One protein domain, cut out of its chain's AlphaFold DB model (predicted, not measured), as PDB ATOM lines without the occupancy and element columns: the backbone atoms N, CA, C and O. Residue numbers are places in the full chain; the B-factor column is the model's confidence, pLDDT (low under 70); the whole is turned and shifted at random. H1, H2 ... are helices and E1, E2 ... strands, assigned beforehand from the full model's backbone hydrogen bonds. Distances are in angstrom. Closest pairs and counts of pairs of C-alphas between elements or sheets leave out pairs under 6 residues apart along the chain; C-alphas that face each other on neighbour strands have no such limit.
ATOM      1  N   VAL A  15     204.924 152.563 136.890       95.75
ATOM      2  CA  VAL A  15     203.736 151.768 137.233       95.75
ATOM      3  C   VAL A  15     202.496 152.388 136.596       95.75
ATOM      4  O   VAL A  15     202.274 153.595 136.698       95.75
ATOM      5  N   PHE A  16     201.680 151.557 135.949       96.62
ATOM      6  CA  PHE A  16     200.358 151.929 135.458       96.62
ATOM      7  C   PHE A  16     199.287 151.105 136.175       96.62
ATOM      8  O   PHE A  16     199.196 149.886 136.012       96.62
ATOM      9  N   GLN A  17     198.487 151.777 136.992       97.50
ATOM     10  CA  GLN A  17     197.453 151.187 137.829       97.50
ATOM     11  C   GLN A  17     196.140 151.125 137.038       97.50
ATOM     12  O   GLN A  17     195.670 152.143 136.535       97.50
ATOM     13  N   VAL A  18     195.516 149.952 136.956       97.88
ATOM     14  CA  VAL A  18     194.214 149.738 136.308       97.88
ATOM     15  C   VAL A  18     193.218 149.250 137.352       97.88
ATOM     16  O   VAL A  18     193.305 148.121 137.827       97.88
ATOM     17  N   VAL A  19     192.251 150.086 137.715       97.75
ATOM     18  CA  VAL A  19     191.239 149.790 138.736       97.75
ATOM     19  C   VAL A  19     189.880 149.613 138.060       97.75
ATOM     20  O   VAL A  19     189.201 150.581 137.714       97.75
ATOM     21  N   SER A  20     189.479 148.361 137.844       96.38
ATOM     22  CA  SER A  20     188.309 148.003 137.036       96.38
ATOM     23  C   SER A  20     187.625 146.744 137.563       96.38
ATOM     24  O   SER A  20     188.319 145.774 137.861       96.38
ATOM     25  N   PRO A  21     186.280 146.660 137.579       93.19
ATOM     26  CA  PRO A  21     185.614 145.372 137.779       93.19
ATOM     27  C   PRO A  21     185.789 144.437 136.569       93.19
ATOM     28  O   PRO A  21     185.473 143.252 136.651       93.19
ATOM     29  N   HIS A  22     186.283 144.957 135.440       91.94
ATOM     30  CA  HIS A  22     186.472 144.221 134.202       91.94
ATOM     31  C   HIS A  22     187.962 144.013 133.917       91.94
ATOM     32  O   HIS A  22     188.675 144.962 133.585       91.94
ATOM     33  N   ALA A  23     188.412 142.757 133.994       91.69
ATOM     34  CA  ALA A  23     189.812 142.384 133.780       91.69
ATOM     35  C   ALA A  23     190.329 142.705 132.366       91.69
ATOM     36  O   ALA A  23     191.529 142.898 132.186       91.69
ATOM     37  N   TRP A  24     189.431 142.795 131.376       92.81
ATOM     38  CA  TRP A  24     189.816 142.987 129.978       92.81
ATOM     39  C   TRP A  24     190.626 144.269 129.757       92.81
ATOM     40  O   TRP A  24     191.516 144.252 128.927       92.81
ATOM     41  N   VAL A  25     190.401 145.348 130.520       93.81
ATOM     42  CA  VAL A  25     191.118 146.621 130.306       93.81
ATOM     43  C   VAL A  25     192.622 146.456 130.533       93.81
ATOM     44  O   VAL A  25     193.424 146.788 129.665       93.81
ATOM     45  N   GLY A  26     193.009 145.907 131.689       94.75
ATOM     46  CA  GLY A  26     194.416 145.662 132.011       94.75
ATOM     47  C   GLY A  26     195.036 144.596 131.108       94.75
ATOM     48  O   GLY A  26     196.192 144.732 130.707       94.75
ATOM     49  N   GLN A  27     194.247 143.581 130.736       94.31
ATOM     50  CA  GLN A  27     194.666 142.530 129.812       94.31
ATOM     51  C   GLN A  27     194.963 143.092 128.418       94.31
ATOM     52  O   GLN A  27     196.056 142.877 127.909       94.31
ATOM     53  N   THR A  28     194.055 143.880 127.837       94.06
ATOM     54  CA  THR A  28     194.240 144.504 126.520       94.06
ATOM     55  C   THR A  28     195.468 145.407 126.500       94.06
ATOM     56  O   THR A  28     196.282 145.289 125.594       94.06
ATOM     57  N   ILE A  29     195.669 146.252 127.519       95.12
ATOM     58  CA  ILE A  29     196.873 147.098 127.600       95.12
ATOM     59  C   ILE A  29     198.141 146.233 127.632       95.12
ATOM     60  O   ILE A  29     199.086 146.490 126.887       95.12
ATOM     61  N   THR A  30     198.157 145.194 128.471       94.75
ATOM     62  CA  THR A  30     199.313 144.296 128.623       94.75
ATOM     63  C   THR A  30     199.626 143.557 127.322       94.75
ATOM     64  O   THR A  30     200.768 143.582 126.859       94.75
ATOM     65  N   ASP A  31     198.614 142.948 126.707       93.75
ATOM     66  CA  ASP A  31     198.758 142.156 125.487       93.75
ATOM     67  C   ASP A  31     199.192 143.024 124.307       93.75
ATOM     68  O   ASP A  31     200.115 142.657 123.580       93.75
ATOM     69  N   THR A  32     198.586 144.203 124.133       93.44
ATOM     70  CA  THR A  32     198.936 145.119 123.042       93.44
ATOM     71  C   THR A  32     200.352 145.679 123.206       93.44
ATOM     72  O   THR A  32     201.082 145.773 122.221       93.44
ATOM     73  N   LEU A  33     200.798 145.996 124.427       93.06
ATOM     74  CA  LEU A  33     202.185 146.428 124.661       93.06
ATOM     75  C   LEU A  33     203.197 145.302 124.393       93.06
ATOM     76  O   LEU A  33     204.266 145.558 123.840       93.06
ATOM     77  N   ALA A  34     202.862 144.051 124.726       92.00
ATOM     78  CA  ALA A  34     203.736 142.901 124.479       92.00
ATOM     79  C   ALA A  34     203.987 142.645 122.979       92.00
ATOM     80  O   ALA A  34     205.047 142.134 122.607       92.00
ATOM     81  N   GLN A  35     203.060 143.052 122.103       92.19
ATOM     82  CA  GLN A  35     203.208 142.932 120.646       92.19
ATOM     83  C   GLN A  35     204.356 143.787 120.074       92.19
ATOM     84  O   GLN A  35     204.818 143.505 118.971       92.19
ATOM     85  N   ALA A  36     204.863 144.788 120.810       86.31
ATOM     86  CA  ALA A  36     205.992 145.623 120.377       86.31
ATOM     87  C   ALA A  36     207.304 144.838 120.180       86.31
ATOM     88  O   ALA A  36     208.242 145.342 119.561       86.31
ATOM     89  N   GLY A  37     207.422 143.640 120.767       79.38
ATOM     90  CA  GLY A  37     208.654 142.844 120.753       79.38
ATOM     91  C   GLY A  37     209.801 143.430 121.591       79.38
ATOM     92  O   GLY A  37     210.890 142.859 121.618       79.38
ATOM     93  N   GLN A  38     209.570 144.547 122.291       80.56
ATOM     94  CA  GLN A  38     210.490 145.151 123.256       80.56
ATOM     95  C   GLN A  38     209.816 145.247 124.632       80.56
ATOM     96  O   GLN A  38     208.607 145.473 124.693       80.56
ATOM     97  N   PRO A  39     210.565 145.106 125.744       80.25
ATOM     98  CA  PRO A  39     210.009 145.311 127.075       80.25
ATOM     99  C   PRO A  39     209.463 146.734 127.233       80.25
ATOM    100  O   PRO A  39     210.194 147.709 127.033       80.25
ATOM    101  N   SER A  40     208.190 146.840 127.614       84.88
ATOM    102  CA  SER A  40     207.573 148.111 127.997       84.88
ATOM    103  C   SER A  40     208.282 148.701 129.217       84.88
ATOM    104  O   SER A  40     208.722 147.972 130.107       84.88
ATOM    105  N   ILE A  41     208.357 150.032 129.288       90.56
ATOM    106  CA  ILE A  41     208.789 150.732 130.509       90.56
ATOM    107  C   ILE A  41     207.712 150.718 131.604       90.56
ATOM    108  O   ILE A  41     207.982 151.149 132.723       90.56
ATOM    109  N   TRP A  42     206.498 150.271 131.269       93.75
ATOM    110  CA  TRP A  42     205.338 150.241 132.147       93.75
ATOM    111  C   TRP A  42     205.104 148.845 132.723       93.75
ATOM    112  O   TRP A  42     204.895 147.879 131.990       93.75
ATOM    113  N   GLU A  43     205.058 148.767 134.046       94.75
ATOM    114  CA  GLU A  43     204.490 147.658 134.799       94.75
ATOM    115  C   GLU A  43     202.982 147.899 134.971       94.75
ATOM    116  O   GLU A  43     202.574 148.851 135.641       94.75
ATOM    117  N   ILE A  44     202.149 147.045 134.371       95.81
ATOM    118  CA  ILE A  44     200.689 147.138 134.491       95.81
ATOM    119  C   ILE A  44     200.232 146.394 135.749       95.81
ATOM    120  O   ILE A  44     200.421 145.183 135.869       95.81
ATOM    121  N   ARG A  45     199.579 147.100 136.675       96.19
ATOM    122  CA  ARG A  45     199.006 146.526 137.901       96.19
ATOM    123  C   ARG A  45     197.492 146.634 137.870       96.19
ATOM    124  O   ARG A  45     196.945 147.730 137.827       96.19
ATOM    125  N   SER A  46     196.813 145.493 137.891       96.44
ATOM    126  CA  SER A  46     195.352 145.435 137.778       96.44
ATOM    127  C   SER A  46     194.685 145.126 139.119       96.44
ATOM    128  O   SER A  46     195.058 144.175 139.802       96.44
ATOM    129  N   TYR A  47     193.644 145.887 139.454       96.81
ATOM    130  CA  TYR A  47     192.796 145.703 140.629       96.81
ATOM    131  C   TYR A  47     191.347 145.517 140.196       96.81
ATOM    132  O   TYR A  47     190.827 146.279 139.385       96.81
ATOM    133  N   ASN A  48     190.666 144.549 140.808       95.25
ATOM    134  CA  ASN A  48     189.274 144.203 140.499       95.25
ATOM    135  C   ASN A  48     188.227 145.180 141.087       95.25
ATOM    136  O   ASN A  48     187.025 144.998 140.898       95.25
ATOM    137  N   GLY A  49     188.657 146.183 141.860       94.69
ATOM    138  CA  GLY A  49     187.765 147.168 142.475       94.69
ATOM    139  C   GLY A  49     186.872 146.640 143.605       94.69
ATOM    140  O   GLY A  49     185.889 147.305 143.950       94.69
ATOM    141  N   LEU A  50     187.165 145.466 144.176       94.88
ATOM    142  CA  LEU A  50     186.441 144.934 145.341       94.88
ATOM    143  C   LEU A  50     186.858 145.599 146.660       94.88
ATOM    144  O   LEU A  50     186.058 145.645 147.587       94.88
ATOM    145  N   ALA A  51     188.068 146.155 146.717       94.88
ATOM    146  CA  ALA A  51     188.609 146.889 147.856       94.88
ATOM    147  C   ALA A  51     189.252 148.207 147.381       94.88
ATOM    148  O   ALA A  51     189.644 148.294 146.209       94.88
ATOM    149  N   PRO A  52     189.361 149.229 148.250       94.38
ATOM    150  CA  PRO A  52     190.111 150.439 147.932       94.38
ATOM    151  C   PRO A  52     191.598 150.121 147.710       94.38
ATOM    152  O   PRO A  52     192.168 149.253 148.367       94.38
ATOM    153  N   VAL A  53     192.242 150.848 146.795       93.62
ATOM    154  CA  VAL A  53     193.682 150.706 146.529       93.62
ATOM    155  C   VAL A  53     194.460 151.619 147.473       93.62
ATOM    156  O   VAL A  53     194.394 152.838 147.359       93.62
ATOM    157  N   GLU A  54     195.192 151.056 148.431       86.75
ATOM    158  CA  GLU A  54     195.830 151.854 149.493       86.75
ATOM    159  C   GLU A  54     197.022 152.701 149.024       86.75
ATOM    160  O   GLU A  54     197.343 153.717 149.653       86.75
ATOM    161  N   HIS A  55     197.667 152.278 147.934       85.19
ATOM    162  CA  HIS A  55     198.909 152.848 147.423       85.19
ATOM    163  C   HIS A  55     198.799 153.124 145.922       85.19
ATOM    164  O   HIS A  55     199.065 152.250 145.101       85.19
ATOM    165  N   ILE A  56     198.427 154.358 145.581       89.38
ATOM    166  CA  ILE A  56     198.591 154.923 144.239       89.38
ATOM    167  C   ILE A  56     199.701 155.966 144.361       89.38
ATOM    168  O   ILE A  56     199.552 156.957 145.079       89.38
ATOM    169  N   GLY A  57     200.850 155.691 143.748       84.31
ATOM    170  CA  GLY A  57     201.999 156.586 143.765       84.31
ATOM    171  C   GLY A  57     201.706 157.875 143.002       84.31
ATOM    172  O   GLY A  57     200.986 157.876 142.012       84.31
ATOM    173  N   GLN A  58     202.310 158.988 143.426       81.94
ATOM    174  CA  GLN A  58     202.168 160.272 142.725       81.94
ATOM    175  C   GLN A  58     202.764 160.274 141.312       81.94
ATOM    176  O   GLN A  58     202.483 161.199 140.568       81.94
ATOM    177  N   ALA A  59     203.605 159.295 140.969       85.38
ATOM    178  CA  ALA A  59     204.199 159.132 139.642       85.38
ATOM    179  C   ALA A  59     203.549 157.989 138.840       85.38
ATOM    180  O   ALA A  59     203.995 157.692 137.730       85.38
ATOM    181  N   ASP A  60     202.543 157.323 139.412       92.00
ATOM    182  CA  ASP A  60     201.832 156.245 138.741       92.00
ATOM    183  C   ASP A  60     200.866 156.846 137.719       92.00
ATOM    184  O   ASP A  60     200.201 157.846 137.992       92.00
ATOM    185  N   GLY A  61     200.731 156.205 136.559       94.81
ATOM    186  CA  GLY A  61     199.564 156.448 135.717       94.81
ATOM    187  C   GLY A  61     198.363 155.689 136.273       94.81
ATOM    188  O   GLY A  61     198.501 154.533 136.668       94.81
ATOM    189  N   LEU A  62     197.191 156.317 136.304       96.62
ATOM    190  CA  LEU A  62     195.971 155.694 136.822       96.62
ATOM    191  C   LEU A  62     194.865 155.616 135.766       96.62
ATOM    192  O   LEU A  62     194.361 156.637 135.306       96.62
ATOM    193  N   TRP A  63     194.417 154.404 135.463       97.44
ATOM    194  CA  TRP A  63     193.132 154.144 134.830       97.44
ATOM    195  C   TRP A  63     192.153 153.617 135.880       97.44
ATOM    196  O   TRP A  63     192.456 152.649 136.581       97.44
ATOM    197  N   ILE A  64     190.975 154.220 136.012       97.50
ATOM    198  CA  ILE A  64     189.985 153.823 137.018       97.50
ATOM    199  C   ILE A  64     188.558 153.982 136.499       97.50
ATOM    200  O   ILE A  64     188.182 155.020 135.958       97.50
ATOM    201  N   ALA A  65     187.729 152.956 136.701       96.38
ATOM    202  CA  ALA A  65     186.312 153.034 136.365       96.38
ATOM    203  C   ALA A  65     185.620 154.145 137.193       96.38
ATOM    204  O   ALA A  65     185.808 154.177 138.414       96.38
ATOM    205  N   PRO A  66     184.765 155.010 136.603       95.75
ATOM    206  CA  PRO A  66     184.230 156.191 137.295       95.75
ATOM    207  C   PRO A  66     183.524 155.893 138.625       95.75
ATOM    208  O   PRO A  66     183.777 156.559 139.626       95.75
ATOM    209  N   GLY A  67     182.697 154.843 138.685       96.19
ATOM    210  CA  GLY A  67     182.039 154.438 139.936       96.19
ATOM    211  C   GLY A  67     183.023 153.981 141.024       96.19
ATOM    212  O   GLY A  67     182.788 154.215 142.208       96.19
ATOM    213  N   LEU A  68     184.156 153.377 140.642       97.12
ATOM    214  CA  LEU A  68     185.215 153.006 141.587       97.12
ATOM    215  C   LEU A  68     185.996 154.231 142.065       97.12
ATOM    216  O   LEU A  68     186.360 154.277 143.234       97.12
ATOM    217  N   LEU A  69     186.202 155.233 141.208       96.75
ATOM    218  CA  LEU A  69     186.819 156.498 141.606       96.75
ATOM    219  C   LEU A  69     185.972 157.229 142.653       96.75
ATOM    220  O   LEU A  69     186.518 157.683 143.653       96.75
ATOM    221  N   ILE A  70     184.649 157.282 142.477       97.50
ATOM    222  CA  ILE A  70     183.724 157.896 143.450       97.50
ATOM    223  C   ILE A  70     183.800 157.176 144.794       97.50
ATOM    224  O   ILE A  70     184.002 157.807 145.832       97.50
ATOM    225  N   ALA A  71     183.686 155.847 144.774       97.19
ATOM    226  CA  ALA A  71     183.816 155.029 145.972       97.19
ATOM    227  C   ALA A  71     185.174 155.233 146.660       97.19
ATOM    228  O   ALA A  71     185.251 155.328 147.886       97.19
ATOM    229  N   HIS A  72     186.247 155.317 145.872       96.44
ATOM    230  CA  HIS A  72     187.598 155.498 146.378       96.44
ATOM    231  C   HIS A  72     187.812 156.891 146.980       96.44
ATOM    232  O   HIS A  72     188.390 156.986 148.058       96.44
ATOM    233  N   GLN A  73     187.305 157.959 146.355       95.31
ATOM    234  CA  GLN A  73     187.366 159.313 146.915       95.31
ATOM    235  C   GLN A  73     186.581 159.423 148.229       95.31
ATOM    236  O   GLN A  73     187.104 159.970 149.198       95.31
ATOM    237  N   SER A  74     185.378 158.841 148.291       95.69
ATOM    238  CA  SER A  74     184.581 158.742 149.524       95.69
ATOM    239  C   SER A  74     185.372 158.047 150.640       95.69
ATOM    240  O   SER A  74     185.513 158.575 151.744       95.69
ATOM    241  N   TRP A  75     186.002 156.907 150.334       95.75
ATOM    242  CA  TRP A  75     186.879 156.220 151.278       95.75
ATOM    243  C   TRP A  75     188.081 157.087 151.691       95.75
ATOM    244  O   TRP A  75     188.293 157.277 152.885       95.75
ATOM    245  N   LEU A  76     188.826 157.695 150.761       93.81
ATOM    246  CA  LEU A  76     189.956 158.579 151.087       93.81
ATOM    247  C   LEU A  76     189.546 159.722 152.028       93.81
ATOM    248  O   LEU A  76     190.259 159.996 152.994       93.81
ATOM    249  N   GLN A  77     188.379 160.328 151.799       93.50
ATOM    250  CA  GLN A  77     187.843 161.395 152.641       93.50
ATOM    251  C   GLN A  77     187.602 160.923 154.081       93.50
ATOM    252  O   GLN A  77     188.024 161.598 155.018       93.50
ATOM    253  N   THR A  78     186.996 159.746 154.279       92.69
ATOM    254  CA  THR A  78     186.807 159.172 155.631       92.69
ATOM    255  C   THR A  78     188.125 158.864 156.342       92.69
ATOM    256  O   THR A  78     188.189 158.871 157.567       92.69
ATOM    257  N   GLN A  79     189.188 158.620 155.573       91.25
ATOM    258  CA  GLN A  79     190.537 158.370 156.073       91.25
ATOM    259  C   GLN A  79     191.357 159.657 156.251       91.25
ATOM    260  O   GLN A  79     192.554 159.572 156.531       91.25
ATOM    261  N   CYS A  80     190.750 160.835 156.058       92.25
ATOM    262  CA  CYS A  80     191.424 162.136 156.054       92.25
ATOM    263  C   CYS A  80     192.623 162.192 155.085       92.25
ATOM    264  O   CYS A  80     193.625 162.858 155.357       92.25
ATOM    265  N   ARG A  81     192.546 161.468 153.961       90.88
ATOM    266  CA  ARG A  81     193.564 161.461 152.904       90.88
ATOM    267  C   ARG A  81     193.189 162.431 151.787       90.88
ATOM    268  O   ARG A  81     192.020 162.740 151.580       90.88
ATOM    269  N   GLN A  82     194.205 162.901 151.065       89.25
ATOM    270  CA  GLN A  82     194.003 163.772 149.909       89.25
ATOM    271  C   GLN A  82     193.240 163.023 148.802       89.25
ATOM    272  O   GLN A  82     193.561 161.858 148.545       89.25
ATOM    273  N   PRO A  83     192.246 163.658 148.157       89.88
ATOM    274  CA  PRO A  83     191.532 163.058 147.041       89.88
ATOM    275  C   PRO A  83     192.432 162.942 145.806       89.88
ATOM    276  O   PRO A  83     193.426 163.652 145.653       89.88
ATOM    277  N   LEU A  84     192.054 162.046 144.895       90.88
ATOM    278  CA  LEU A  84     192.694 161.945 143.588       90.88
ATOM    279  C   LEU A  84     192.168 163.054 142.674       90.88
ATOM    280  O   LEU A  84     190.961 163.160 142.454       90.88
ATOM    281  N   HIS A  85     193.080 163.846 142.117       89.25
ATOM    282  CA  HIS A  85     192.764 164.885 141.142       89.25
ATOM    283  C   HIS A  85     192.994 164.340 139.737       89.25
ATOM    284  O   HIS A  85     194.132 164.141 139.323       89.25
ATOM    285  N   LEU A  86     191.903 164.065 139.023       92.31
ATOM    286  CA  LEU A  86     191.946 163.526 137.669       92.31
ATOM    287  C   LEU A  86     191.257 164.503 136.705       92.31
ATOM    288  O   LEU A  86     190.134 164.922 136.992       92.31
ATOM    289  N   PRO A  87     191.899 164.893 135.590       92.50
ATOM    290  CA  PRO A  87     191.354 165.894 134.677       92.50
ATOM    291  C   PRO A  87     190.197 165.328 133.851       92.50
ATOM    292  O   PRO A  87     190.238 164.176 133.427       92.50
ATOM    293  N   ALA A  88     189.177 166.132 133.576       92.75
ATOM    294  CA  ALA A  88     188.076 165.766 132.695       92.75
ATOM    295  C   ALA A  88     187.610 166.959 131.846       92.75
ATOM    296  O   ALA A  88     187.724 168.109 132.288       92.75
ATOM    297  N   PRO A  89     187.027 166.698 130.659       92.31
ATOM    298  CA  PRO A  89     186.281 167.707 129.919       92.31
ATOM    299  C   PRO A  89     185.100 168.251 130.738       92.31
ATOM    300  O   PRO A  89     184.487 167.533 131.537       92.31
ATOM    301  N   GLN A 297     184.669 166.336 138.836       91.88
ATOM    302  CA  GLN A 297     183.719 166.272 139.931       91.88
ATOM    303  C   GLN A 297     182.611 165.315 139.497       91.88
ATOM    304  O   GLN A 297     182.059 165.498 138.409       91.88
ATOM    305  N   PRO A 298     182.307 164.277 140.287       94.25
ATOM    306  CA  PRO A 298     181.218 163.379 139.953       94.25
ATOM    307  C   PRO A 298     179.882 164.113 140.033       94.25
ATOM    308  O   PRO A 298     179.655 164.910 140.942       94.25
ATOM    309  N   ASP A 299     178.980 163.785 139.112       96.69
ATOM    310  CA  ASP A 299     177.597 164.241 139.202       96.69
ATOM    311  C   ASP A 299     176.968 163.751 140.528       96.69
ATOM    312  O   ASP A 299     177.204 162.598 140.919       96.69
ATOM    313  N   PRO A 300     176.155 164.571 141.219       97.50
ATOM    314  CA  PRO A 300     175.512 164.191 142.477       97.50
ATOM    315  C   PRO A 300     174.749 162.861 142.419       97.50
ATOM    316  O   PRO A 300     174.754 162.100 143.390       97.50
ATOM    317  N   TRP A 301     174.147 162.525 141.275       97.56
ATOM    318  CA  TRP A 301     173.444 161.256 141.099       97.56
ATOM    319  C   TRP A 301     174.410 160.069 141.118       97.56
ATOM    320  O   TRP A 301     174.128 159.033 141.723       97.56
ATOM    321  N   MET A 302     175.593 160.226 140.519       97.75
ATOM    322  CA  MET A 302     176.639 159.204 140.582       97.75
ATOM    323  C   MET A 302     177.207 159.070 141.996       97.75
ATOM    324  O   MET A 302     177.508 157.957 142.426       97.75
ATOM    325  N   VAL A 303     177.340 160.176 142.737       97.38
ATOM    326  CA  VAL A 303     177.749 160.137 144.151       97.38
ATOM    327  C   VAL A 303     176.758 159.308 144.961       97.38
ATOM    328  O   VAL A 303     177.174 158.384 145.662       97.38
ATOM    329  N   GLN A 304     175.458 159.576 144.807       96.06
ATOM    330  CA  GLN A 304     174.393 158.821 145.467       96.06
ATOM    331  C   GLN A 304     174.454 157.316 145.147       96.06
ATOM    332  O   GLN A 304     174.242 156.500 146.043       96.06
ATOM    333  N   GLU A 305     174.756 156.936 143.900       96.19
ATOM    334  CA  GLU A 305     174.823 155.524 143.494       96.19
ATOM    335  C   GLU A 305     176.097 154.813 143.989       96.19
ATOM    336  O   GLU A 305     176.033 153.655 144.407       96.19
ATOM    337  N   PHE A 306     177.262 155.472 143.958       97.00
ATOM    338  CA  PHE A 306     178.550 154.771 144.063       97.00
ATOM    339  C   PHE A 306     179.364 155.044 145.338       97.00
ATOM    340  O   PHE A 306     180.226 154.229 145.681       97.00
ATOM    341  N   ALA A 307     179.114 156.131 146.078       96.69
ATOM    342  CA  ALA A 307     179.987 156.562 147.184       96.69
ATOM    343  C   ALA A 307     180.094 155.564 148.351       96.69
ATOM    344  O   ALA A 307     181.093 155.559 149.073       96.69
ATOM    345  N   HIS A 308     179.093 154.703 148.538       95.38
ATOM    346  CA  HIS A 308     179.019 153.783 149.677       95.38
ATOM    347  C   HIS A 308     179.646 152.407 149.421       95.38
ATOM    348  O   HIS A 308     179.673 151.573 150.326       95.38
ATOM    349  N   ARG A 309     180.186 152.151 148.222       95.25
ATOM    350  CA  ARG A 309     180.712 150.826 147.846       95.25
ATOM    351  C   ARG A 309     181.798 150.301 148.793       95.25
ATOM    352  O   ARG A 309     181.862 149.097 149.011       95.25
ATOM    353  N   TYR A 310     182.630 151.176 149.361       95.69
ATOM    354  CA  TYR A 310     183.700 150.792 150.292       95.69
ATOM    355  C   TYR A 310     183.369 151.039 151.771       95.69
ATOM    356  O   TYR A 310     184.266 151.001 152.609       95.69
ATOM    357  N   ALA A 311     182.095 151.249 152.123       91.75
ATOM    358  CA  ALA A 311     181.692 151.536 153.502       91.75
ATOM    359  C   ALA A 311     182.060 150.420 154.499       91.75
ATOM    360  O   ALA A 311     182.353 150.707 155.656       91.75
ATOM    361  N   SER A 312     182.101 149.154 154.067       90.56
ATOM    362  CA  SER A 312     182.499 148.032 154.930       90.56
ATOM    363  C   SER A 312     183.962 148.098 155.377       90.56
ATOM    364  O   SER A 312     184.276 147.628 156.462       90.56
ATOM    365  N   PHE A 313     184.841 148.733 154.595       88.62
ATOM    366  CA  PHE A 313     186.271 148.875 154.901       88.62
ATOM    367  C   PHE A 313     186.569 150.009 155.895       88.62
ATOM    368  O   PHE A 313     187.728 150.353 156.123       88.62
ATOM    369  N   LEU A 314     185.527 150.629 156.458       80.88
ATOM    370  CA  LEU A 314     185.648 151.685 157.463       80.88
ATOM    371  C   LEU A 314     185.672 151.139 158.896       80.88
ATOM    372  O   LEU A 314     186.175 151.822 159.780       80.88
TER     373      LEU A 314
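This is residues 15 to 89 and 297 to 314 of the 317 residues of the protein "R2K_3 domain-containing protein" of Bombiscardovia coagulans (UniProt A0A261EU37). A small three-stranded parallel sheet, E2 E1 E3, has H1 over one face, and beyond the sheet's end, where E3 leads on, lies a small group of helices in which H3 and H4 pack on H2. Residues 34 to 39, of which 34 belongs to H1, stick out at one end of the longest axis and H3 lies at the other, while E4 is a short arm apart from the other named elements. The printed part has 93 residues, with four named helices and four named strands in the order E1 H1 E2 E3 H2 E4 H3 H4, and its class is mixed, helices and strands. It is only just compact, close to loose, with a radius of gyration of the C-alphas of 14.5 A and spans of 44 by 30 by 23 A.

E1, residues 15 to 19, is the inner strand of the sheet. H1, residues 24 to 34, and E2, residues 42 to 47, complete with E1 a strand-helix-strand unit, two parallel neighbour strands with a helix between, whose crossover is right-handed. E2 and E1 are parallel at 23 degrees, with N 18 and O 45 within hydrogen-bond range at 2.8 A. H1 is on the sheet in two layers, helix on one face, at a height over the sheet of 9.7 A; it lies over E2 and E1 and runs along the strands, at 16 degrees to E2 on the local plane. The closest C-alphas of H1 and E2 are those of Gly 26 and Ser 46, 5.8 A apart. E3, residues 61 to 64, is parallel to E1 at 6 degrees, with N 17 and O 61 at 2.8 A. H2, residues 66 to 78, only grazes the sheet with residues 66 to 72. E4, residues 87 to 89, pairs with no named strand. H3, residues 300 to 306, touches H2 about perpendicular, at 89 degrees; H2 meets it with residues 67 to 71 alone, and the closest C-alphas, of Gly 67 and Phe 306, are 5.4 A apart. H4, residues 311 to 314, only just touches H2, with 3 pairs of C-alphas within 8 A, the closest those of Trp 75 and Ala 311 at 7.3 A; H2 does so with residues 75 to 78 alone. H1, H2 and H3 have every O i to N i+4 pair within hydrogen-bond range; H4 is too short for one, and its 1 O i to N i+3 pair is within range.

E1 begins at C-alpha 15, (203.736, 151.768, 137.233). From first to last C-alpha H1 measures 15.0 A, E2 15.8 A and H2 18.8 A. H4 ends at C-alpha 314, (185.648, 151.685, 157.463).

The C-alphas of Gly 37 and Gln 304, the two farthest apart, are 45.2 A apart. Residues 90 to 296 are not printed, and C-alphas 89 and 297 are 10.4 A apart across the cut. The link E2 to E3 is long, 13 residues. The mean pLDDT of the printed part is 93.1, and no printed residue is under 70.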